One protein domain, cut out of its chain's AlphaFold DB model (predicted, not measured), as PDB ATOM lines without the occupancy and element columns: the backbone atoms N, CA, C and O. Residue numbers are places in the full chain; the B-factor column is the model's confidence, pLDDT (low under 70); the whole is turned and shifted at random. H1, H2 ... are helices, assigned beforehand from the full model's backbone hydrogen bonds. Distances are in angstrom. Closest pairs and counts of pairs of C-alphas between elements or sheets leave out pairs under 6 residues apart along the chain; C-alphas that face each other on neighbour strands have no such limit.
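AT A GLANCE: This is residues 33 to 80 and 169 to 291 of the 291 residues of an uncharacterized protein of Streptomyces sp. SID6139 (UniProt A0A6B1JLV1). A long, loose rod of helices: the longest, H7, has H2 along one side and H4 and H5, nearly end to end, along another, while H1 packs on H4 and H5. H3 lies at one end of the rod and H6 at the other. The printed part has 171 residues with seven named helices, H1 to H7 in order, and no named strand; its class is all helix. The radius of gyration of the C-alphas is 20.7 A, and the spans are 72 by 30 by 26 A.

HOW THE PARTS SIT: H1, residues 33 to 44, and H2, residues 55 to 80, form a helical hairpin and only just touch, with 3 pairs of C-alphas within 8 A, the closest being Leu 33 and Val 79 at 6.4 A. H5, residues 192 to 210, touches H1 with residues 193 to 201 alone; the closest C-alphas are Gly 36 and Thr 197, 5.9 A apart. The hub is H7, residues 259 to 290. It touches H4, residues 181 to 190, opposite ways at a shallow tilt of 12 degrees, the closest C-alphas being His 181 and Ala 279 at 4.3 A. H7 also touches H2, closest at the C-alphas of Phe 71 and Leu 264, 6.9 A, and H5, closest at those of Gln 195 and Phe 265, 5.6 A. H3, residues 169 to 175, touches H7 at a steep tilt of 46 degrees, closest at the C-alphas of Gly 170 and His 290, 5.4 A. H6, residues 218 to 231, only just touches H5, with 3 pairs of C-alphas within 8 A, the closest being Leu 209 and Cys 228 at 7.4 A. Every O i to N i+4 pair is within hydrogen-bond range but in H3, with 1 of 3, beside 3 of 4 O i to N i+3 pairs.

IN THESE COORDINATES: H1 begins at C-alpha 33 (-34.696, -14.642, 6.706). H2 is 38.1 A long, H5 26.9 A and H7 46.3 A. H7 ends at C-alpha 290 (-32.343, -40.375, -29.387).

THE WHOLE: Residues 81 to 168 are not printed, and C-alphas 80 and 169 are 55.1 A apart across the cut. The link H6 to H7 is long, with 27 residues. Mean pLDDT of the printed part is 72.9; 73 residues are under 70, among them 218 to 239.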
ATOM      1  N   LEU A  33     -35.962 -14.060   7.173       89.44
ATOM      2  CA  LEU A  33     -34.696 -14.642   6.706       89.44
ATOM      3  C   LEU A  33     -34.537 -16.109   7.128       89.44
ATOM      4  O   LEU A  33     -34.170 -16.950   6.307       89.44
ATOM      5  N   ASP A  34     -34.801 -16.425   8.397       93.06
ATOM      6  CA  ASP A  34     -34.708 -17.793   8.922       93.06
ATOM      7  C   ASP A  34     -35.753 -18.720   8.275       93.06
ATOM      8  O   ASP A  34     -35.448 -19.848   7.882       93.06
ATOM      9  N   GLN A  35     -36.986 -18.243   8.097       93.38
ATOM     10  CA  GLN A  35     -38.052 -19.019   7.462       93.38
ATOM     11  C   GLN A  35     -37.830 -19.196   5.956       93.38
ATOM     12  O   GLN A  35     -38.059 -20.291   5.442       93.38
ATOM     13  N   GLY A  36     -37.352 -18.166   5.254       91.56
ATOM     14  CA  GLY A  36     -37.120 -18.218   3.810       91.56
ATOM     15  C   GLY A  36     -36.086 -19.272   3.418       91.56
ATOM     16  O   GLY A  36     -36.325 -20.062   2.505       91.56
ATOM     17  N   VAL A  37     -34.981 -19.378   4.165       92.00
ATOM     18  CA  VAL A  37     -33.970 -20.414   3.892       92.00
ATOM     19  C   VAL A  37     -34.439 -21.815   4.295       92.00
ATOM     20  O   VAL A  37     -34.131 -22.785   3.606       92.00
ATOM     21  N   LYS A  38     -35.252 -21.954   5.351       92.50
ATOM     22  CA  LYS A  38     -35.887 -23.240   5.695       92.50
ATOM     23  C   LYS A  38     -36.859 -23.700   4.608       92.50
ATOM     24  O   LYS A  38     -36.873 -24.884   4.270       92.50
ATOM     25  N   ALA A  39     -37.641 -22.780   4.043       92.69
ATOM     26  CA  ALA A  39     -38.528 -23.068   2.920       92.69
ATOM     27  C   ALA A  39     -37.731 -23.488   1.676       92.69
ATOM     28  O   ALA A  39     -38.070 -24.488   1.052       92.69
ATOM     29  N   PHE A  40     -36.628 -22.798   1.381       93.12
ATOM     30  CA  PHE A  40     -35.696 -23.180   0.319       93.12
ATOM     31  C   PHE A  40     -35.134 -24.599   0.504       93.12
ATOM     32  O   PHE A  40     -35.200 -25.409  -0.415       93.12
ATOM     33  N   LEU A  41     -34.649 -24.947   1.701       89.88
ATOM     34  CA  LEU A  41     -34.158 -26.303   1.983       89.88
ATOM     35  C   LEU A  41     -35.260 -27.361   1.873       89.88
ATOM     36  O   LEU A  41     -35.012 -28.465   1.394       89.88
ATOM     37  N   THR A  42     -36.479 -27.015   2.287       89.44
ATOM     38  CA  THR A  42     -37.654 -27.884   2.130       89.44
ATOM     39  C   THR A  42     -37.970 -28.129   0.655       89.44
ATOM     40  O   THR A  42     -38.307 -29.252   0.288       89.44
ATOM     41  N   GLU A  43     -37.838 -27.105  -0.191       89.38
ATOM     42  CA  GLU A  43     -38.042 -27.235  -1.634       89.38
ATOM     43  C   GLU A  43     -36.954 -28.102  -2.272       89.38
ATOM     44  O   GLU A  43     -37.268 -29.047  -2.991       89.38
ATOM     45  N   LEU A  44     -35.681 -27.863  -1.939       85.50
ATOM     46  CA  LEU A  44     -34.568 -28.681  -2.429       85.50
ATOM     47  C   LEU A  44     -34.703 -30.160  -2.049       85.50
ATOM     48  O   LEU A  44     -34.395 -31.039  -2.855       85.50
ATOM     49  N   ALA A  45     -35.222 -30.451  -0.855       83.62
ATOM     50  CA  ALA A  45     -35.446 -31.817  -0.391       83.62
ATOM     51  C   ALA A  45     -36.478 -32.602  -1.224       83.62
ATOM     52  O   ALA A  45     -36.526 -33.827  -1.121       83.62
ATOM     53  N   ARG A  46     -37.274 -31.940  -2.080       82.88
ATOM     54  CA  ARG A  46     -38.192 -32.606  -3.022       82.88
ATOM     55  C   ARG A  46     -37.476 -33.270  -4.198       82.88
ATOM     56  O   ARG A  46     -38.090 -34.068  -4.904       82.88
ATOM     57  N   TYR A  47     -36.193 -32.967  -4.400       78.88
ATOM     58  CA  TYR A  47     -35.421 -33.417  -5.556       78.88
ATOM     59  C   TYR A  47     -34.155 -34.209  -5.156       78.88
ATOM     60  O   TYR A  47     -33.057 -33.838  -5.569       78.88
ATOM     61  N   PRO A  48     -34.268 -35.309  -4.376       65.69
ATOM     62  CA  PRO A  48     -33.108 -36.030  -3.839       65.69
ATOM     63  C   PRO A  48     -32.247 -36.726  -4.907       65.69
ATOM     64  O   PRO A  48     -31.034 -36.827  -4.742       65.69
ATOM     65  N   ASP A  49     -32.846 -37.153  -6.028       65.06
ATOM     66  CA  ASP A  49     -32.145 -37.929  -7.064       65.06
ATOM     67  C   ASP A  49     -32.153 -37.214  -8.421       65.06
ATOM     68  O   ASP A  49     -32.813 -37.626  -9.379       65.06
ATOM     69  N   GLY A  50     -31.488 -36.062  -8.486       57.56
ATOM     70  CA  GLY A  50     -31.238 -35.338  -9.739       57.56
ATOM     71  C   GLY A  50     -29.920 -35.718 -10.430       57.56
ATOM     72  O   GLY A  50     -29.689 -35.310 -11.567       57.56
ATOM     73  N   GLY A  51     -29.043 -36.468  -9.754       59.59
ATOM     74  CA  GLY A  51     -27.664 -36.711 -10.179       59.59
ATOM     75  C   GLY A  51     -27.500 -37.830 -11.209       59.59
ATOM     76  O   GLY A  51     -28.285 -38.770 -11.258       59.59
ATOM     77  N   GLY A  52     -26.444 -37.733 -12.023       57.25
ATOM     78  CA  GLY A  52     -25.950 -38.806 -12.900       57.25
ATOM     79  C   GLY A  52     -24.717 -39.506 -12.310       57.25
ATOM     80  O   GLY A  52     -24.074 -38.962 -11.408       57.25
ATOM     81  N   LYS A  53     -24.339 -40.683 -12.827       59.41
ATOM     82  CA  LYS A  53     -23.047 -41.318 -12.481       59.41
ATOM     83  C   LYS A  53     -21.914 -40.763 -13.348       59.41
ATOM     84  O   LYS A  53     -22.094 -40.510 -14.532       59.41
ATOM     85  N   GLY A  54     -20.728 -40.613 -12.757       58.03
ATOM     86  CA  GLY A  54     -19.507 -40.201 -13.458       58.03
ATOM     87  C   GLY A  54     -18.654 -39.210 -12.665       58.03
ATOM     88  O   GLY A  54     -19.126 -38.568 -11.725       58.03
ATOM     89  N   THR A  55     -17.382 -39.072 -13.044       60.88
ATOM     90  CA  THR A  55     -16.415 -38.178 -12.378       60.88
ATOM     91  C   THR A  55     -16.806 -36.704 -12.487       60.88
ATOM     92  O   THR A  55     -16.672 -35.974 -11.507       60.88
ATOM     93  N   ALA A  56     -17.366 -36.282 -13.626       64.88
ATOM     94  CA  ALA A  56     -17.860 -34.921 -13.836       64.88
ATOM     95  C   ALA A  56     -19.016 -34.571 -12.882       64.88
ATOM     96  O   ALA A  56     -18.930 -33.582 -12.156       64.88
ATOM     97  N   MET A  57     -20.048 -35.421 -12.803       68.94
ATOM     98  CA  MET A  57     -21.166 -35.217 -11.871       68.94
ATOM     99  C   MET A  57     -20.717 -35.293 -10.413       68.94
ATOM    100  O   MET A  57     -21.125 -34.463  -9.610       68.94
ATOM    101  N   LYS A  58     -19.806 -36.209 -10.063       67.44
ATOM    102  CA  LYS A  58     -19.223 -36.265  -8.715       67.44
ATOM    103  C   LYS A  58     -18.475 -34.972  -8.361       67.44
ATOM    104  O   LYS A  58     -18.617 -34.471  -7.243       67.44
ATOM    105  N   GLY A  59     -17.696 -34.425  -9.296       66.38
ATOM    106  CA  GLY A  59     -16.975 -33.160  -9.127       66.38
ATOM    107  C   GLY A  59     -17.913 -31.960  -8.984       66.38
ATOM    108  O   GLY A  59     -17.727 -31.137  -8.079       66.38
ATOM    109  N   PHE A  60     -18.960 -31.903  -9.812       74.00
ATOM    110  CA  PHE A  60     -20.005 -30.887  -9.726       74.00
ATOM    111  C   PHE A  60     -20.743 -30.956  -8.385       74.00
ATOM    112  O   PHE A  60     -20.751 -29.968  -7.656       74.00
ATOM    113  N   THR A  61     -21.265 -32.126  -8.000       78.19
ATOM    114  CA  THR A  61     -21.981 -32.318  -6.729       78.19
ATOM    115  C   THR A  61     -21.113 -31.956  -5.527       78.19
ATOM    116  O   THR A  61     -21.581 -31.280  -4.614       78.19
ATOM    117  N   THR A  62     -19.830 -32.331  -5.534       79.12
ATOM    118  CA  THR A  62     -18.891 -31.968  -4.458       79.12
ATOM    119  C   THR A  62     -18.745 -30.449  -4.327       79.12
ATOM    120  O   THR A  62     -18.781 -29.909  -3.219       79.12
ATOM    121  N   SER A  63     -18.599 -29.749  -5.454       78.88
ATOM    122  CA  SER A  63     -18.449 -28.290  -5.480       78.88
ATOM    123  C   SER A  63     -19.746 -27.581  -5.090       78.88
ATOM    124  O   SER A  63     -19.717 -26.673  -4.262       78.88
ATOM    125  N   TYR A  64     -20.878 -28.057  -5.612       83.81
ATOM    126  CA  TYR A  64     -22.218 -27.590  -5.276       83.81
ATOM    127  C   TYR A  64     -22.471 -27.664  -3.771       83.81
ATOM    128  O   TYR A  64     -22.752 -26.641  -3.154       83.81
ATOM    129  N   VAL A  65     -22.290 -28.837  -3.151       84.00
ATOM    130  CA  VAL A  65     -22.532 -29.025  -1.710       84.00
ATOM    131  C   VAL A  65     -21.612 -28.127  -0.881       84.00
ATOM    132  O   VAL A  65     -22.049 -27.530   0.102       84.00
ATOM    133  N   LYS A  66     -20.343 -27.978  -1.282       84.19
ATOM    134  CA  LYS A  66     -19.393 -27.090  -0.597       84.19
ATOM    135  C   LYS A  66     -19.853 -25.628  -0.628       84.19
ATOM    136  O   LYS A  66     -19.837 -24.975   0.416       84.19
ATOM    137  N   ILE A  67     -20.232 -25.118  -1.801       84.44
ATOM    138  CA  ILE A  67     -20.702 -23.735  -1.971       84.44
ATOM    139  C   ILE A  67     -22.023 -23.541  -1.228       84.44
ATOM    140  O   ILE A  67     -22.154 -22.590  -0.463       84.44
ATOM    141  N   ALA A  68     -22.960 -24.474  -1.375       85.19
ATOM    142  CA  ALA A  68     -24.283 -24.382  -0.782       85.19
ATOM    143  C   ALA A  68     -24.237 -24.408   0.756       85.19
ATOM    144  O   ALA A  68     -24.871 -23.581   1.407       85.19
ATOM    145  N   ASN A  69     -23.406 -25.263   1.359       87.12
ATOM    146  CA  ASN A  69     -23.201 -25.251   2.811       87.12
ATOM    147  C   ASN A  69     -22.536 -23.949   3.284       87.12
ATOM    148  O   ASN A  69     -22.926 -23.388   4.306       87.12
ATOM    149  N   ARG A  70     -21.567 -23.418   2.524       88.81
ATOM    150  CA  ARG A  70     -20.945 -22.130   2.859       88.81
ATOM    151  C   ARG A  70     -21.937 -20.970   2.751       88.81
ATOM    152  O   ARG A  70     -21.886 -20.059   3.573       88.81
ATOM    153  N   PHE A  71     -22.827 -21.011   1.766       88.44
ATOM    154  CA  PHE A  71     -23.929 -20.069   1.621       88.44
ATOM    155  C   PHE A  71     -24.839 -20.096   2.858       88.44
ATOM    156  O   PHE A  71     -25.093 -19.041   3.436       88.44
ATOM    157  N   LEU A  72     -25.233 -21.282   3.340       90.69
ATOM    158  CA  LEU A  72     -26.032 -21.423   4.565       90.69
ATOM    159  C   LEU A  72     -25.329 -20.850   5.806       90.69
ATOM    160  O   LEU A  72     -25.973 -20.185   6.618       90.69
ATOM    161  N   ASP A  73     -24.014 -21.049   5.941       89.75
ATOM    162  CA  ASP A  73     -23.233 -20.472   7.046       89.75
ATOM    163  C   ASP A  73     -23.257 -18.936   7.030       89.75
ATOM    164  O   ASP A  73     -23.393 -18.289   8.074       89.75
ATOM    165  N   VAL A  74     -23.085 -18.332   5.848       88.75
ATOM    166  CA  VAL A  74     -23.112 -16.870   5.685       88.75
ATOM    167  C   VAL A  74     -24.527 -16.339   5.910       88.75
ATOM    168  O   VAL A  74     -24.699 -15.333   6.602       88.75
ATOM    169  N   TRP A  75     -25.547 -17.049   5.426       89.25
ATOM    170  CA  TRP A  75     -26.947 -16.723   5.677       89.25
ATOM    171  C   TRP A  75     -27.270 -16.723   7.177       89.25
ATOM    172  O   TRP A  75     -27.828 -15.757   7.695       89.25
ATOM    173  N   ALA A  76     -26.856 -17.761   7.913       89.88
ATOM    174  CA  ALA A  76     -27.074 -17.868   9.357       89.88
ATOM    175  C   ALA A  76     -26.442 -16.700  10.128       89.88
ATOM    176  O   ALA A  76     -27.052 -16.137  11.037       89.88
ATOM    177  N   LYS A  77     -25.229 -16.293   9.740       88.75
ATOM    178  CA  LYS A  77     -24.550 -15.124  10.324       88.75
ATOM    179  C   LYS A  77     -25.232 -13.810   9.960       88.75
ATOM    180  O   LYS A  77     -25.255 -12.891  10.777       88.75
ATOM    181  N   SER A  78     -25.811 -13.725   8.767       85.25
ATOM    182  CA  SER A  78     -26.572 -12.555   8.330       85.25
ATOM    183  C   SER A  78     -27.834 -12.370   9.176       85.25
ATOM    184  O   SER A  78     -28.105 -11.255   9.614       85.25
ATOM    185  N   VAL A  79     -28.532 -13.463   9.522       89.75
ATOM    186  CA  VAL A  79     -29.658 -13.430  10.478       89.75
ATOM    187  C   VAL A  79     -29.225 -12.809  11.803       89.75
ATOM    188  O   VAL A  79     -29.876 -11.887  12.281       89.75
ATOM    189  N   VAL A  80     -28.111 -13.258  12.384       89.31
ATOM    190  CA  VAL A  80     -27.603 -12.699  13.652       89.31
ATOM    191  C   VAL A  80     -27.202 -11.233  13.509       89.31
ATOM    192  O   VAL A  80     -27.466 -10.438  14.407       89.31
ATOM    193  N   TRP A 169     -31.172 -47.673 -30.390       44.31
ATOM    194  CA  TRP A 169     -30.698 -46.409 -29.800       44.31
ATOM    195  C   TRP A 169     -31.693 -45.690 -28.864       44.31
ATOM    196  O   TRP A 169     -31.299 -45.134 -27.845       44.31
ATOM    197  N   GLY A 170     -33.002 -45.835 -29.090       38.59
ATOM    198  CA  GLY A 170     -34.048 -45.366 -28.173       38.59
ATOM    199  C   GLY A 170     -34.031 -45.934 -26.737       38.59
ATOM    200  O   GLY A 170     -34.464 -45.229 -25.834       38.59
ATOM    201  N   LYS A 171     -33.518 -47.152 -26.488       41.97
ATOM    202  CA  LYS A 171     -33.401 -47.756 -25.136       41.97
ATOM    203  C   LYS A 171     -32.102 -47.397 -24.406       41.97
ATOM    204  O   LYS A 171     -32.011 -47.556 -23.192       41.97
ATOM    205  N   ALA A 172     -31.097 -46.898 -25.122       41.28
ATOM    206  CA  ALA A 172     -29.819 -46.502 -24.540       41.28
ATOM    207  C   ALA A 172     -29.962 -45.314 -23.579       41.28
ATOM    208  O   ALA A 172     -29.367 -45.301 -22.504       41.28
ATOM    209  N   ALA A 173     -30.808 -44.349 -23.941       41.56
ATOM    210  CA  ALA A 173     -31.132 -43.191 -23.117       41.56
ATOM    211  C   ALA A 173     -31.887 -43.547 -21.818       41.56
ATOM    212  O   ALA A 173     -31.821 -42.779 -20.858       41.56
ATOM    213  N   GLU A 174     -32.575 -44.698 -21.775       44.06
ATOM    214  CA  GLU A 174     -33.250 -45.221 -20.574       44.06
ATOM    215  C   GLU A 174     -32.290 -45.968 -19.632       44.06
ATOM    216  O   GLU A 174     -32.495 -45.962 -18.421       44.06
ATOM    217  N   ILE A 175     -31.243 -46.606 -20.171       43.97
ATOM    218  CA  ILE A 175     -30.302 -47.446 -19.405       43.97
ATOM    219  C   ILE A 175     -29.095 -46.640 -18.898       43.97
ATOM    220  O   ILE A 175     -28.515 -46.966 -17.859       43.97
ATOM    221  N   LEU A 176     -28.691 -45.590 -19.619       51.00
ATOM    222  CA  LEU A 176     -27.530 -44.784 -19.250       51.00
ATOM    223  C   LEU A 176     -27.812 -43.953 -17.984       51.00
ATOM    224  O   LEU A 176     -28.849 -43.294 -17.903       51.00
ATOM    225  N   PRO A 177     -26.880 -43.916 -17.008       57.06
ATOM    226  CA  PRO A 177     -27.046 -43.217 -15.733       57.06
ATOM    227  C   PRO A 177     -26.893 -41.689 -15.874       57.06
ATOM    228  O   PRO A 177     -26.073 -41.064 -15.197       57.06
ATOM    229  N   LEU A 178     -27.658 -41.089 -16.785       59.00
ATOM    230  CA  LEU A 178     -27.649 -39.662 -17.077       59.00
ATOM    231  C   LEU A 178     -28.413 -38.877 -15.999       59.00
ATOM    232  O   LEU A 178     -29.409 -39.382 -15.473       59.00
ATOM    233  N   PRO A 179     -27.990 -37.639 -15.685       64.06
ATOM    234  CA  PRO A 179     -28.723 -36.780 -14.764       64.06
ATOM    235  C   PRO A 179     -30.172 -36.546 -15.213       64.06
ATOM    236  O   PRO A 179     -30.481 -36.491 -16.407       64.06
ATOM    237  N   ASN A 180     -31.074 -36.361 -14.249       73.81
ATOM    238  CA  ASN A 180     -32.456 -36.002 -14.547       73.81
ATOM    239  C   ASN A 180     -32.549 -34.484 -14.773       73.81
ATOM    240  O   ASN A 180     -32.679 -33.720 -13.816       73.81
ATOM    241  N   HIS A 181     -32.496 -34.055 -16.038       75.19
ATOM    242  CA  HIS A 181     -32.517 -32.637 -16.419       75.19
ATOM    243  C   HIS A 181     -33.738 -31.875 -15.871       75.19
ATOM    244  O   HIS A 181     -33.586 -30.741 -15.437       75.19
ATOM    245  N   GLN A 182     -34.924 -32.491 -15.779       79.69
ATOM    246  CA  GLN A 182     -36.124 -31.839 -15.224       79.69
ATOM    247  C   GLN A 182     -35.996 -31.571 -13.717       79.69
ATOM    248  O   GLN A 182     -36.392 -30.511 -13.224       79.69
ATOM    249  N   ARG A 183     -35.411 -32.519 -12.972       81.00
ATOM    250  CA  ARG A 183     -35.115 -32.330 -11.544       81.00
ATOM    251  C   ARG A 183     -34.023 -31.281 -11.346       81.00
ATOM    252  O   ARG A 183     -34.174 -30.427 -10.482       81.00
ATOM    253  N   LEU A 184     -32.969 -31.298 -12.165       80.56
ATOM    254  CA  LEU A 184     -31.922 -30.270 -12.131       80.56
ATOM    255  C   LEU A 184     -32.481 -28.878 -12.450       80.56
ATOM    256  O   LEU A 184     -32.183 -27.935 -11.726       80.56
ATOM    257  N   TYR A 185     -33.356 -28.752 -13.449       83.38
ATOM    258  CA  TYR A 185     -34.065 -27.504 -13.741       83.38
ATOM    259  C   TYR A 185     -34.871 -27.012 -12.530       83.38
ATOM    260  O   TYR A 185     -34.777 -25.851 -12.146       83.38
ATOM    261  N   SER A 186     -35.600 -27.912 -11.867       85.69
ATOM    262  CA  SER A 186     -36.376 -27.562 -10.670       85.69
ATOM    263  C   SER A 186     -35.485 -27.111  -9.504       85.69
ATOM    264  O   SER A 186     -35.824 -26.170  -8.793       85.69
ATOM    265  N   ILE A 187     -34.319 -27.743  -9.331       85.81
ATOM    266  CA  ILE A 187     -33.322 -27.338  -8.329       85.81
ATOM    267  C   ILE A 187     -32.736 -25.965  -8.670       85.81
ATOM    268  O   ILE A 187     -32.593 -25.139  -7.773       85.81
ATOM    269  N   SER A 188     -32.424 -25.706  -9.943       86.50
ATOM    270  CA  SER A 188     -31.974 -24.391 -10.413       86.50
ATOM    271  C   SER A 188     -33.005 -23.310 -10.070       86.50
ATOM    272  O   SER A 188     -32.665 -22.326  -9.421       86.50
ATOM    273  N   GLU A 189     -34.283 -23.532 -10.369       89.75
ATOM    274  CA  GLU A 189     -35.336 -22.565 -10.039       89.75
ATOM    275  C   GLU A 189     -35.549 -22.398  -8.523       89.75
ATOM    276  O   GLU A 189     -35.789 -21.284  -8.052       89.75
ATOM    277  N   ALA A 190     -35.374 -23.455  -7.721       90.62
ATOM    278  CA  ALA A 190     -35.443 -23.355  -6.261       90.62
ATOM    279  C   ALA A 190     -34.386 -22.390  -5.680       90.62
ATOM    280  O   ALA A 190     -34.655 -21.716  -4.681       90.62
ATOM    281  N   TRP A 191     -33.219 -22.243  -6.325       89.94
ATOM    282  CA  TRP A 191     -32.188 -21.270  -5.931       89.94
ATOM    283  C   TRP A 191     -32.609 -19.801  -6.085       89.94
ATOM    284  O   TRP A 191     -31.948 -18.926  -5.524       89.94
ATOM    285  N   ARG A 192     -33.741 -19.511  -6.740       91.44
ATOM    286  CA  ARG A 192     -34.332 -18.162  -6.770       91.44
ATOM    287  C   ARG A 192     -35.092 -17.803  -5.490       91.44
ATOM    288  O   ARG A 192     -35.303 -16.624  -5.205       91.44
ATOM    289  N   MET A 193     -35.505 -18.785  -4.681       92.06
ATOM    290  CA  MET A 193     -36.275 -18.518  -3.454       92.06
ATOM    291  C   MET A 193     -35.497 -17.677  -2.422       92.06
ATOM    292  O   MET A 193     -36.062 -16.706  -1.898       92.06
ATOM    293  N   PRO A 194     -34.212 -17.972  -2.126       89.00
ATOM    294  CA  PRO A 194     -33.423 -17.129  -1.236       89.00
ATOM    295  C   PRO A 194     -33.225 -15.708  -1.784       89.00
ATOM    296  O   PRO A 194     -33.265 -14.766  -1.000       89.00
ATOM    297  N   GLN A 195     -33.109 -15.519  -3.106       83.69
ATOM    298  CA  GLN A 195     -33.004 -14.182  -3.719       83.69
ATOM    299  C   GLN A 195     -34.237 -13.326  -3.442       83.69
ATOM    300  O   GLN A 195     -34.116 -12.184  -3.000       83.69
ATOM    301  N   GLY A 196     -35.434 -13.890  -3.645       84.75
ATOM    302  CA  GLY A 196     -36.685 -13.196  -3.340       84.75
ATOM    303  C   GLY A 196     -36.790 -12.821  -1.858       84.75
ATOM    304  O   GLY A 196     -37.229 -11.722  -1.521       84.75
ATOM    305  N   THR A 197     -36.319 -13.707  -0.976       88.44
ATOM    306  CA  THR A 197     -36.270 -13.443   0.469       88.44
ATOM    307  C   THR A 197     -35.307 -12.299   0.798       88.44
ATOM    308  O   THR A 197     -35.681 -11.393   1.544       88.44
ATOM    309  N   LEU A 198     -34.096 -12.308   0.228       83.62
ATOM    310  CA  LEU A 198     -33.096 -11.256   0.431       83.62
ATOM    311  C   LEU A 198     -33.600  -9.899  -0.051       83.62
ATOM    312  O   LEU A 198     -33.584  -8.953   0.729       83.62
ATOM    313  N   GLY A 199     -34.110  -9.814  -1.283       80.50
ATOM    314  CA  GLY A 199     -34.583  -8.549  -1.848       80.50
ATOM    315  C   GLY A 199     -35.747  -7.945  -1.056       80.50
ATOM    316  O   GLY A 199     -35.792  -6.736  -0.827       80.50
ATOM    317  N   MET A 200     -36.667  -8.784  -0.566       86.62
ATOM    318  CA  MET A 200     -37.746  -8.338   0.319       86.62
ATOM    319  C   MET A 200     -37.198  -7.783   1.640       86.62
ATOM    320  O   MET A 200     -37.583  -6.688   2.052       86.62
ATOM    321  N   VAL A 201     -36.312  -8.526   2.310       85.56
ATOM    322  CA  VAL A 201     -35.765  -8.130   3.616       85.56
ATOM    323  C   VAL A 201     -34.901  -6.877   3.494       85.56
ATOM    324  O   VAL A 201     -35.073  -5.945   4.277       85.56
ATOM    325  N   GLU A 202     -34.030  -6.808   2.490       79.62
ATOM    326  CA  GLU A 202     -33.226  -5.625   2.182       79.62
ATOM    327  C   GLU A 202     -34.108  -4.387   1.962       79.62
ATOM    328  O   GLU A 202     -33.842  -3.326   2.537       79.62
ATOM    329  N   GLY A 203     -35.193  -4.526   1.193       76.75
ATOM    330  CA  GLY A 203     -36.150  -3.446   0.959       76.75
ATOM    331  C   GLY A 203     -36.822  -2.957   2.245       76.75
ATOM    332  O   GLY A 203     -36.915  -1.749   2.469       76.75
ATOM    333  N   MET A 204     -37.232  -3.874   3.127       84.44
ATOM    334  CA  MET A 204     -37.847  -3.525   4.417       84.44
ATOM    335  C   MET A 204     -36.851  -2.838   5.356       84.44
ATOM    336  O   MET A 204     -37.175  -1.806   5.944       84.44
ATOM    337  N   LEU A 205     -35.630  -3.368   5.466       80.06
ATOM    338  CA  LEU A 205     -34.560  -2.778   6.275       80.06
ATOM    339  C   LEU A 205     -34.230  -1.360   5.800       80.06
ATOM    340  O   LEU A 205     -34.215  -0.428   6.604       80.06
ATOM    341  N   THR A 206     -34.055  -1.186   4.489       76.31
ATOM    342  CA  THR A 206     -33.832   0.125   3.864       76.31
ATOM    343  C   THR A 206     -34.996   1.078   4.143       76.31
ATOM    344  O   THR A 206     -34.772   2.242   4.472       76.31
ATOM    345  N   GLY A 207     -36.240   0.592   4.083       75.50
ATOM    346  CA  GLY A 207     -37.436   1.376   4.392       75.50
ATOM    347  C   GLY A 207     -37.486   1.871   5.841       75.50
ATOM    348  O   GLY A 207     -37.752   3.050   6.078       75.50
ATOM    349  N   TYR A 208     -37.181   1.010   6.819       81.62
ATOM    350  CA  TYR A 208     -37.148   1.414   8.233       81.62
ATOM    351  C   TYR A 208     -36.076   2.464   8.511       81.62
ATOM    352  O   TYR A 208     -36.304   3.390   9.287       81.62
ATOM    353  N   LEU A 209     -34.929   2.330   7.850       74.56
ATOM    354  CA  LEU A 209     -33.822   3.268   7.960       74.56
ATOM    355  C   LEU A 209     -34.148   4.600   7.285       74.56
ATOM    356  O   LEU A 209     -33.899   5.652   7.863       74.56
ATOM    357  N   SER A 210     -34.796   4.571   6.120       69.88
ATOM    358  CA  SER A 210     -35.274   5.784   5.454       69.88
ATOM    359  C   SER A 210     -36.262   6.583   6.306       69.88
ATOM    360  O   SER A 210     -36.347   7.796   6.153       69.88
ATOM    361  N   GLY A 211     -37.035   5.930   7.176       70.44
ATOM    362  CA  GLY A 211     -37.994   6.616   8.047       70.44
ATOM    363  C   GLY A 211     -37.340   7.506   9.109       70.44
ATOM    364  O   GLY A 211     -37.994   8.397   9.645       70.44
ATOM    365  N   ILE A 212     -36.056   7.282   9.399       72.88
ATOM    366  CA  ILE A 212     -35.276   8.035  10.391       72.88
ATOM    367  C   ILE A 212     -34.198   8.916   9.747       72.88
ATOM    368  O   ILE A 212     -33.337   9.459  10.441       72.88
ATOM    369  N   THR A 213     -34.240   9.065   8.421       68.19
ATOM    370  CA  THR A 213     -33.336   9.932   7.665       68.19
ATOM    371  C   THR A 213     -34.081  11.055   6.985       68.19
ATOM    372  O   THR A 213     -35.013  10.843   6.216       68.19
ATOM    373  N   ASP A 214     -33.630  12.279   7.224       67.44
ATOM    374  CA  ASP A 214     -33.992  13.396   6.368       67.44
ATOM    375  C   ASP A 214     -33.243  13.286   5.035       67.44
ATOM    376  O   ASP A 214     -32.037  13.514   4.965       67.44
ATOM    377  N   GLN A 215     -33.964  12.933   3.971       66.12
ATOM    378  CA  GLN A 215     -33.405  12.833   2.620       66.12
ATOM    379  C   GLN A 215     -33.191  14.188   1.936       66.12
ATOM    380  O   GLN A 215     -32.555  14.251   0.886       66.12
ATOM    381  N   SER A 216     -33.728  15.269   2.506       66.75
ATOM    382  CA  SER A 216     -33.485  16.634   2.033       66.75
ATOM    383  C   SER A 216     -32.200  17.233   2.617       66.75
ATOM    384  O   SER A 216     -31.637  18.160   2.033       66.75
ATOM    385  N   ASN A 217     -31.692  16.663   3.717       70.06
ATOM    386  CA  ASN A 217     -30.388  16.982   4.281       70.06
ATOM    387  C   ASN A 217     -29.340  15.970   3.803       70.06
ATOM    388  O   ASN A 217     -29.223  14.864   4.325       70.06
ATOM    389  N   GLN A 218     -28.548  16.380   2.814       68.12
ATOM    390  CA  GLN A 218     -27.602  15.492   2.148       68.12
ATOM    391  C   GLN A 218     -26.484  14.986   3.074       68.12
ATOM    392  O   GLN A 218     -26.086  13.836   2.960       68.12
ATOM    393  N   GLU A 219     -26.027  15.785   4.040       68.00
ATOM    394  CA  GLU A 219     -25.004  15.360   5.008       68.00
ATOM    395  C   GLU A 219     -25.536  14.273   5.955       68.00
ATOM    396  O   GLU A 219     -24.879  13.257   6.189       68.00
ATOM    397  N   TRP A 220     -26.760  14.454   6.458       64.69
ATOM    398  CA  TRP A 220     -27.417  13.467   7.316       64.69
ATOM    399  C   TRP A 220     -27.774  12.186   6.554       64.69
ATOM    400  O   TRP A 220     -27.586  11.075   7.055       64.69
ATOM    401  N   TYR A 221     -28.251  12.338   5.320       66.31
ATOM    402  CA  TYR A 221     -28.536  11.227   4.421       66.31
ATOM    403  C   TYR A 221     -27.277  10.396   4.115       66.31
ATOM    404  O   TYR A 221     -27.325   9.166   4.216       66.31
ATOM    405  N   ASP A 222     -26.147  11.048   3.821       67.94
ATOM    406  CA  ASP A 222     -24.851  10.399   3.582       67.94
ATOM    407  C   ASP A 222     -24.388   9.627   4.822       67.94
ATOM    408  O   ASP A 222     -24.062   8.439   4.736       67.94
ATOM    409  N   ALA A 223     -24.427  10.277   5.991       66.19
ATOM    410  CA  ALA A 223     -24.035   9.673   7.260       66.19
ATOM    411  C   ALA A 223     -24.879   8.436   7.590       66.19
ATOM    412  O   ALA A 223     -24.337   7.409   8.013       66.19
ATOM    413  N   MET A 224     -26.194   8.493   7.352       64.81
ATOM    414  CA  MET A 224     -27.038   7.338   7.615       64.81
ATOM    415  C   MET A 224     -26.875   6.238   6.562       64.81
ATOM    416  O   MET A 224     -26.853   5.075   6.950       64.81
ATOM    417  N   ARG A 225     -26.692   6.538   5.266       65.75
ATOM    418  CA  ARG A 225     -26.337   5.506   4.263       65.75
ATOM    419  C   ARG A 225     -25.064   4.767   4.659       65.75
ATOM    420  O   ARG A 225     -25.049   3.536   4.682       65.75
ATOM    421  N   THR A 226     -24.039   5.517   5.056       66.38
ATOM    422  CA  THR A 226     -22.795   4.961   5.586       66.38
ATOM    423  C   THR A 226     -23.064   4.068   6.799       66.38
ATOM    424  O   THR A 226     -22.659   2.907   6.797       66.38
ATOM    425  N   PHE A 227     -23.816   4.537   7.796       65.31
ATOM    426  CA  PHE A 227     -24.178   3.721   8.958       65.31
ATOM    427  C   PHE A 227     -24.955   2.448   8.573       65.31
ATOM    428  O   PHE A 227     -24.609   1.353   9.013       65.31
ATOM    429  N   CYS A 228     -25.946   2.542   7.688       62.56
ATOM    430  CA  CYS A 228     -26.725   1.390   7.228       62.56
ATOM    431  C   CYS A 228     -25.841   0.356   6.526       62.56
ATOM    432  O   CYS A 228     -25.941  -0.833   6.811       62.56
ATOM    433  N   SER A 229     -24.907   0.798   5.686       63.06
ATOM    434  CA  SER A 229     -23.949  -0.098   5.033       63.06
ATOM    435  C   SER A 229     -23.035  -0.826   6.031       63.06
ATOM    436  O   SER A 229     -22.768  -2.018   5.861       63.06
ATOM    437  N   THR A 230     -22.665  -0.170   7.143       63.94
ATOM    438  CA  THR A 230     -21.910  -0.810   8.241       63.94
ATOM    439  C   THR A 230     -22.698  -1.879   8.975       63.94
ATOM    440  O   THR A 230     -22.121  -2.896   9.359       63.94
ATOM    441  N   LEU A 231     -24.017  -1.718   9.105       60.25
ATOM    442  CA  LEU A 231     -24.871  -2.748   9.696       60.25
ATOM    443  C   LEU A 231     -24.926  -4.018   8.833       60.25
ATOM    444  O   LEU A 231     -25.025  -5.121   9.371       60.25
ATOM    445  N   TRP A 232     -24.821  -3.874   7.510       62.62
ATOM    446  CA  TRP A 232     -24.982  -4.965   6.538       62.62
ATOM    447  C   TRP A 232     -23.665  -5.517   5.984       62.62
ATOM    448  O   TRP A 232     -23.653  -6.268   5.006       62.62
ATOM    449  N   GLY A 233     -22.556  -5.212   6.657       57.50
ATOM    450  CA  GLY A 233     -21.301  -5.933   6.482       57.50
ATOM    451  C   GLY A 233     -20.197  -5.179   5.757       57.50
ATOM    452  O   GLY A 233     -19.276  -5.826   5.252       57.50
ATOM    453  N   THR A 234     -20.213  -3.846   5.732       56.34
ATOM    454  CA  THR A 234     -18.975  -3.132   5.414       56.34
ATOM    455  C   THR A 234     -17.996  -3.353   6.563       56.34
ATOM    456  O   THR A 234     -18.208  -3.003   7.725       56.34
ATOM    457  N   SER A 235     -16.939  -4.099   6.258       53.78
ATOM    458  CA  SER A 235     -15.894  -4.379   7.234       53.78
ATOM    459  C   SER A 235     -15.154  -3.085   7.581       53.78
ATOM    460  O   SER A 235     -15.091  -2.161   6.770       53.78
ATOM    461  N   ALA A 236     -14.463  -3.059   8.724       50.31
ATOM    462  CA  ALA A 236     -13.525  -1.987   9.075       50.31
ATOM    463  C   ALA A 236     -12.401  -1.753   8.031       50.31
ATOM    464  O   ALA A 236     -11.597  -0.841   8.191       50.31
ATOM    465  N   TRP A 237     -12.325  -2.580   6.980       44.50
ATOM    466  CA  TRP A 237     -11.266  -2.583   5.979       44.50
ATOM    467  C   TRP A 237     -11.638  -1.917   4.660       44.50
ATOM    468  O   TRP A 237     -10.733  -1.737   3.860       44.50
ATOM    469  N   GLY A 238     -12.903  -1.540   4.429       58.97
ATOM    470  CA  GLY A 238     -13.336  -0.639   3.347       58.97
ATOM    471  C   GLY A 238     -12.672  -0.798   1.970       58.97
ATOM    472  O   GLY A 238     -12.464   0.191   1.275       58.97
ATOM    473  N   GLN A 239     -12.280  -2.012   1.590       66.19
ATOM    474  CA  GLN A 239     -11.482  -2.274   0.395       66.19
ATOM    475  C   GLN A 239     -12.289  -3.101  -0.595       66.19
ATOM    476  O   GLN A 239     -13.019  -4.014  -0.212       66.19
ATOM    477  N   THR A 240     -12.114  -2.819  -1.883       70.69
ATOM    478  CA  THR A 240     -12.618  -3.691  -2.942       70.69
ATOM    479  C   THR A 240     -11.863  -5.016  -2.902       70.69
ATOM    480  O   THR A 240     -10.631  -5.038  -2.951       70.69
ATOM    481  N   ARG A 241     -12.594  -6.126  -2.816       69.12
ATOM    482  CA  ARG A 241     -12.011  -7.466  -2.753       69.12
ATOM    483  C   ARG A 241     -12.928  -8.474  -3.428       69.12
ATOM    484  O   ARG A 241     -14.137  -8.446  -3.221       69.12
ATOM    485  N   ASP A 242     -12.325  -9.373  -4.204       70.38
ATOM    486  CA  ASP A 242     -13.017 -10.479  -4.875       70.38
ATOM    487  C   ASP A 242     -14.174 -10.000  -5.783       70.38
ATOM    488  O   ASP A 242     -15.174 -10.687  -5.939       70.38
ATOM    489  N   GLY A 243     -14.036  -8.803  -6.375       71.88
ATOM    490  CA  GLY A 243     -15.050  -8.179  -7.239       71.88
ATOM    491  C   GLY A 243     -16.124  -7.368  -6.504       71.88
ATOM    492  O   GLY A 243     -16.883  -6.660  -7.156       71.88
ATOM    493  N   TYR A 244     -16.147  -7.404  -5.168       71.38
ATOM    494  CA  TYR A 244     -17.128  -6.701  -4.340       71.38
ATOM    495  C   TYR A 244     -16.522  -5.469  -3.664       71.38
ATOM    496  O   TYR A 244     -15.387  -5.503  -3.175       71.38
ATOM    497  N   ASP A 245     -17.289  -4.380  -3.605       72.56
ATOM    498  CA  ASP A 245     -16.943  -3.202  -2.812       72.56
ATOM    499  C   ASP A 245     -17.418  -3.379  -1.361       72.56
ATOM    500  O   ASP A 245     -18.612  -3.334  -1.076       72.56
ATOM    501  N   TRP A 246     -16.471  -3.575  -0.439       72.75
ATOM    502  CA  TRP A 246     -16.742  -3.700   0.997       72.75
ATOM    503  C   TRP A 246     -16.692  -2.366   1.741       72.75
ATOM    504  O   TRP A 246     -16.725  -2.354   2.976       72.75
ATOM    505  N   SER A 247     -16.537  -1.253   1.024       67.06
ATOM    506  CA  SER A 247     -16.551   0.071   1.633       67.06
ATOM    507  C   SER A 247     -17.961   0.578   1.886       67.06
ATOM    508  O   SER A 247     -18.932   0.155   1.256       67.06
ATOM    509  N   ASN A 248     -18.049   1.489   2.854       64.44
ATOM    510  CA  ASN A 248     -19.299   2.125   3.230       64.44
ATOM    511  C   ASN A 248     -20.008   2.705   2.012       64.44
ATOM    512  O   ASN A 248     -19.372   3.208   1.081       64.44
ATOM    513  N   ASP A 249     -21.328   2.608   2.029       62.91
ATOM    514  CA  ASP A 249     -22.156   3.323   1.078       62.91
ATOM    515  C   ASP A 249     -22.054   4.824   1.342       62.91
ATOM    516  O   ASP A 249     -21.958   5.264   2.491       62.91
ATOM    517  N   ASP A 250     -22.102   5.611   0.278       60.88
ATOM    518  CA  ASP A 250     -22.221   7.066   0.329       60.88
ATOM    519  C   ASP A 250     -23.264   7.498  -0.719       60.88
ATOM    520  O   ASP A 250     -23.662   6.696  -1.567       60.88
ATOM    521  N   ALA A 251     -23.793   8.726  -0.677       58.53
ATOM    522  CA  ALA A 251     -24.808   9.114  -1.669       58.53
ATOM    523  C   ALA A 251     -24.259   9.372  -3.076       58.53
ATOM    524  O   ALA A 251     -25.036   9.646  -3.993       58.53
ATOM    525  N   ARG A 252     -22.937   9.320  -3.274       55.78
ATOM    526  CA  ARG A 252     -22.300   9.480  -4.588       55.78
ATOM    527  C   ARG A 252     -22.101   8.134  -5.281       55.78
ATOM    528  O   ARG A 252     -21.979   8.105  -6.508       55.78
ATOM    529  N   LYS A 253     -22.109   7.029  -4.536       58.56
ATOM    530  CA  LYS A 253     -22.100   5.672  -5.075       58.56
ATOM    531  C   LYS A 253     -23.452   5.313  -5.679       58.56
ATOM    532  O   LYS A 253     -24.510   5.492  -5.084       58.56
ATOM    533  N   ARG A 254     -23.418   4.788  -6.907       43.25
ATOM    534  CA  ARG A 254     -24.588   4.185  -7.555       43.25
ATOM    535  C   ARG A 254     -24.711   2.731  -7.100       43.25
ATOM    536  O   ARG A 254     -23.833   1.936  -7.412       43.25
ATOM    537  N   GLY A 255     -25.812   2.405  -6.425       50.59
ATOM    538  CA  GLY A 255     -26.122   1.066  -5.900       50.59
ATOM    539  C   GLY A 255     -26.336   1.074  -4.383       50.59
ATOM    540  O   GLY A 255     -26.110   2.092  -3.734       50.59
ATOM    541  N   THR A 256     -26.810  -0.033  -3.814       50.22
ATOM    542  CA  THR A 256     -26.778  -0.295  -2.366       50.22
ATOM    543  C   THR A 256     -25.528  -1.115  -2.071       50.22
ATOM    544  O   THR A 256     -25.432  -2.259  -2.516       50.22
ATOM    545  N   SER A 257     -24.544  -0.577  -1.341       54.38
ATOM    546  CA  SER A 257     -23.426  -1.407  -0.864       54.38
ATOM    547  C   SER A 257     -23.844  -2.170   0.392       54.38
ATOM    548  O   SER A 257     -23.483  -1.851   1.525       54.38
ATOM    549  N   HIS A 258     -24.625  -3.226   0.168       67.94
ATOM    550  CA  HIS A 258     -24.878  -4.290   1.134       67.94
ATOM    551  C   HIS A 258     -24.053  -5.516   0.726       67.94
ATOM    552  O   HIS A 258     -24.605  -6.478   0.192       67.94
ATOM    553  N   PRO A 259     -22.718  -5.498   0.910       66.81
ATOM    554  CA  PRO A 259     -21.824  -6.462   0.272       66.81
ATOM    555  C   PRO A 259     -22.134  -7.909   0.663       66.81
ATOM    556  O   PRO A 259     -22.017  -8.802  -0.166       66.81
ATOM    557  N   VAL A 260     -22.598  -8.159   1.893       76.06
ATOM    558  CA  VAL A 260     -23.002  -9.510   2.314       76.06
ATOM    559  C   VAL A 260     -24.257  -9.978   1.575       76.06
ATOM    560  O   VAL A 260     -24.293 -11.114   1.108       76.06
ATOM    561  N   PHE A 261     -25.272  -9.120   1.435       77.75
ATOM    562  CA  PHE A 261     -26.488  -9.461   0.691       77.75
ATOM    563  C   PHE A 261     -26.226  -9.577  -0.809       77.75
ATOM    564  O   PHE A 261     -26.741 -10.508  -1.417       77.75
ATOM    565  N   ALA A 262     -25.360  -8.731  -1.372       76.25
ATOM    566  CA  ALA A 262     -24.916  -8.834  -2.760       76.25
ATOM    567  C   ALA A 262     -24.201 -10.167  -3.024       76.25
ATOM    568  O   ALA A 262     -24.597 -10.903  -3.916       76.25
ATOM    569  N   VAL A 263     -23.228 -10.548  -2.185       80.50
ATOM    570  CA  VAL A 263     -22.539 -11.846  -2.307       80.50
ATOM    571  C   VAL A 263     -23.527 -13.010  -2.220       80.50
ATOM    572  O   VAL A 263     -23.407 -13.973  -2.979       80.50
ATOM    573  N   LEU A 264     -24.498 -12.960  -1.303       84.00
ATOM    574  CA  LEU A 264     -25.521 -14.003  -1.198       84.00
ATOM    575  C   LEU A 264     -26.417 -14.044  -2.447       84.00
ATOM    576  O   LEU A 264     -26.697 -15.134  -2.944       84.00
ATOM    577  N   PHE A 265     -26.826 -12.887  -2.965       83.69
ATOM    578  CA  PHE A 265     -27.655 -12.770  -4.163       83.69
ATOM    579  C   PHE A 265     -26.936 -13.308  -5.410       83.69
ATOM    580  O   PHE A 265     -27.471 -14.182  -6.094       83.69
ATOM    581  N   ASP A 266     -25.697 -12.869  -5.638       80.56
ATOM    582  CA  ASP A 266     -24.851 -13.281  -6.764       80.56
ATOM    583  C   ASP A 266     -24.479 -14.768  -6.675       80.56
ATOM    584  O   ASP A 266     -24.371 -15.466  -7.688       80.56
ATOM    585  N   THR A 267     -24.328 -15.295  -5.451       85.25
ATOM    586  CA  THR A 267     -24.165 -16.739  -5.237       85.25
ATOM    587  C   THR A 267     -25.402 -17.487  -5.717       85.25
ATOM    588  O   THR A 267     -25.260 -18.498  -6.398       85.25
ATOM    589  N   CYS A 268     -26.610 -17.009  -5.404       85.00
ATOM    590  CA  CYS A 268     -27.826 -17.638  -5.906       85.00
ATOM    591  C   CYS A 268     -27.893 -17.614  -7.439       85.00
ATOM    592  O   CYS A 268     -28.157 -18.665  -8.013       85.00
ATOM    593  N   ASP A 269     -27.580 -16.491  -8.097       81.25
ATOM    594  CA  ASP A 269     -27.573 -16.407  -9.570       81.25
ATOM    595  C   ASP A 269     -26.569 -17.390 -10.177       81.25
ATOM    596  O   ASP A 269     -26.896 -18.174 -11.069       81.25
ATOM    597  N   THR A 270     -25.363 -17.439  -9.610       82.31
ATOM    598  CA  THR A 270     -24.330 -18.382 -10.048       82.31
ATOM    599  C   THR A 270     -24.787 -19.836  -9.884       82.31
ATOM    600  O   THR A 270     -24.494 -20.676 -10.731       82.31
ATOM    601  N   MET A 271     -25.507 -20.159  -8.804       84.81
ATOM    602  CA  MET A 271     -26.016 -21.512  -8.558       84.81
ATOM    603  C   MET A 271     -27.182 -21.869  -9.484       84.81
ATOM    604  O   MET A 271     -27.225 -22.999  -9.974       84.81
ATOM    605  N   VAL A 272     -28.078 -20.919  -9.771       83.69
ATOM    606  CA  VAL A 272     -29.131 -21.060 -10.789       83.69
ATOM    607  C   VAL A 272     -28.488 -21.438 -12.124       83.69
ATOM    608  O   VAL A 272     -28.796 -22.506 -12.663       83.69
ATOM    609  N   ASP A 273     -27.542 -20.628 -12.604       76.50
ATOM    610  CA  ASP A 273     -26.880 -20.825 -13.896       76.50
ATOM    611  C   ASP A 273     -26.075 -22.125 -13.937       76.50
ATOM    612  O   ASP A 273     -26.151 -22.887 -14.903       76.50
ATOM    613  N   ALA A 274     -25.314 -22.426 -12.883       78.94
ATOM    614  CA  ALA A 274     -24.495 -23.630 -12.824       78.94
ATOM    615  C   ALA A 274     -25.350 -24.903 -12.886       78.94
ATOM    616  O   ALA A 274     -25.042 -25.813 -13.658       78.94
ATOM    617  N   VAL A 275     -26.436 -24.973 -12.108       82.44
ATOM    618  CA  VAL A 275     -27.333 -26.139 -12.110       82.44
ATOM    619  C   VAL A 275     -28.111 -26.229 -13.428       82.44
ATOM    620  O   VAL A 275     -28.258 -27.326 -13.970       82.44
ATOM    621  N   TYR A 276     -28.549 -25.095 -13.980       79.62
ATOM    622  CA  TYR A 276     -29.239 -25.043 -15.269       79.62
ATOM    623  C   TYR A 276     -28.353 -25.527 -16.423       79.62
ATOM    624  O   TYR A 276     -28.782 -26.350 -17.227       79.62
ATOM    625  N   ASN A 277     -27.090 -25.101 -16.472       72.19
ATOM    626  CA  ASN A 277     -26.149 -25.536 -17.506       72.19
ATOM    627  C   ASN A 277     -25.869 -27.047 -17.443       72.19
ATOM    628  O   ASN A 277     -25.728 -27.691 -18.482       72.19
ATOM    629  N   VAL A 278     -25.838 -27.641 -16.244       75.50
ATOM    630  CA  VAL A 278     -25.751 -29.106 -16.101       75.50
ATOM    631  C   VAL A 278     -27.040 -29.785 -16.577       75.50
ATOM    632  O   VAL A 278     -26.969 -30.845 -17.199       75.50
ATOM    633  N   ALA A 279     -28.207 -29.180 -16.331       78.06
ATOM    634  CA  ALA A 279     -29.482 -29.677 -16.843       78.06
ATOM    635  C   ALA A 279     -29.514 -29.680 -18.381       78.06
ATOM    636  O   ALA A 279     -29.837 -30.715 -18.963       78.06
ATOM    637  N   LEU A 280     -29.106 -28.578 -19.020       72.81
ATOM    638  CA  LEU A 280     -29.010 -28.466 -20.479       72.81
ATOM    639  C   LEU A 280     -28.041 -29.491 -21.066       72.81
ATOM    640  O   LEU A 280     -28.396 -30.209 -21.992       72.81
ATOM    641  N   ALA A 281     -26.849 -29.638 -20.483       71.44
ATOM    642  CA  ALA A 281     -25.890 -30.638 -20.946       71.44
ATOM    643  C   ALA A 281     -26.451 -32.071 -20.840       71.44
ATOM    644  O   ALA A 281     -26.200 -32.906 -21.707       71.44
ATOM    645  N   ALA A 282     -27.222 -32.368 -19.789       69.94
ATOM    646  CA  ALA A 282     -27.883 -33.662 -19.638       69.94
ATOM    647  C   ALA A 282     -29.030 -33.866 -20.648       69.94
ATOM    648  O   ALA A 282     -29.242 -34.991 -21.106       69.94
ATOM    649  N   GLU A 283     -29.762 -32.805 -20.992       75.56
ATOM    650  CA  GLU A 283     -30.796 -32.813 -22.030       75.56
ATOM    651  C   GLU A 283     -30.194 -33.016 -23.427       75.56
ATOM    652  O   GLU A 283     -30.639 -33.916 -24.139       75.56
ATOM    653  N   ASP A 284     -29.139 -32.278 -23.777       69.44
ATOM    654  CA  ASP A 284     -28.448 -32.376 -25.068       69.44
ATOM    655  C   ASP A 284     -27.889 -33.784 -25.302       69.44
ATOM    656  O   ASP A 284     -28.152 -34.393 -26.340       69.44
ATOM    657  N   VAL A 285     -27.201 -34.360 -24.306       66.38
ATOM    658  CA  VAL A 285     -26.688 -35.739 -24.392       66.38
ATOM    659  C   VAL A 285     -27.829 -36.736 -24.598       66.38
ATOM    660  O   VAL A 285     -27.693 -37.681 -25.375       66.38
ATOM    661  N   ARG A 286     -28.969 -36.541 -23.925       66.25
ATOM    662  CA  ARG A 286     -30.145 -37.396 -24.118       66.25
ATOM    663  C   ARG A 286     -30.744 -37.213 -25.518       66.25
ATOM    664  O   ARG A 286     -31.127 -38.203 -26.133       66.25
ATOM    665  N   GLY A 287     -30.797 -35.984 -26.027       63.94
ATOM    666  CA  GLY A 287     -31.267 -35.663 -27.373       63.94
ATOM    667  C   GLY A 287     -30.408 -36.293 -28.469       63.94
ATOM    668  O   GLY A 287     -30.954 -36.880 -29.404       63.94
ATOM    669  N   ASP A 288     -29.083 -36.242 -28.326       63.41
ATOM    670  CA  ASP A 288     -28.140 -36.868 -29.257       63.41
ATOM    671  C   ASP A 288     -28.238 -38.399 -29.251       63.41
ATOM    672  O   ASP A 288     -28.099 -39.021 -30.297       63.41
ATOM    673  N   LEU A 289     -28.535 -39.014 -28.101       57.34
ATOM    674  CA  LEU A 289     -28.749 -40.465 -27.995       57.34
ATOM    675  C   LEU A 289     -30.067 -40.943 -28.624       57.34
ATOM    676  O   LEU A 289     -30.201 -42.128 -28.926       57.34
ATOM    677  N   HIS A 290     -31.052 -40.055 -28.776       56.31
ATOM    678  CA  HIS A 290     -32.343 -40.375 -29.387       56.31
ATOM    679  C   HIS A 290     -32.362 -40.223 -30.919       56.31
ATOM    680  O   HIS A 290     -33.331 -40.675 -31.537       56.31
ATOM    681  N   ARG A 291     -31.349 -39.584 -31.519       50.59
ATOM    682  CA  ARG A 291     -31.212 -39.388 -32.974       50.59
ATOM    683  C   ARG A 291     -30.483 -40.549 -33.637       50.59
ATOM    684  O   ARG A 291     -30.872 -40.864 -34.785       50.59
TER     685      ARG A 291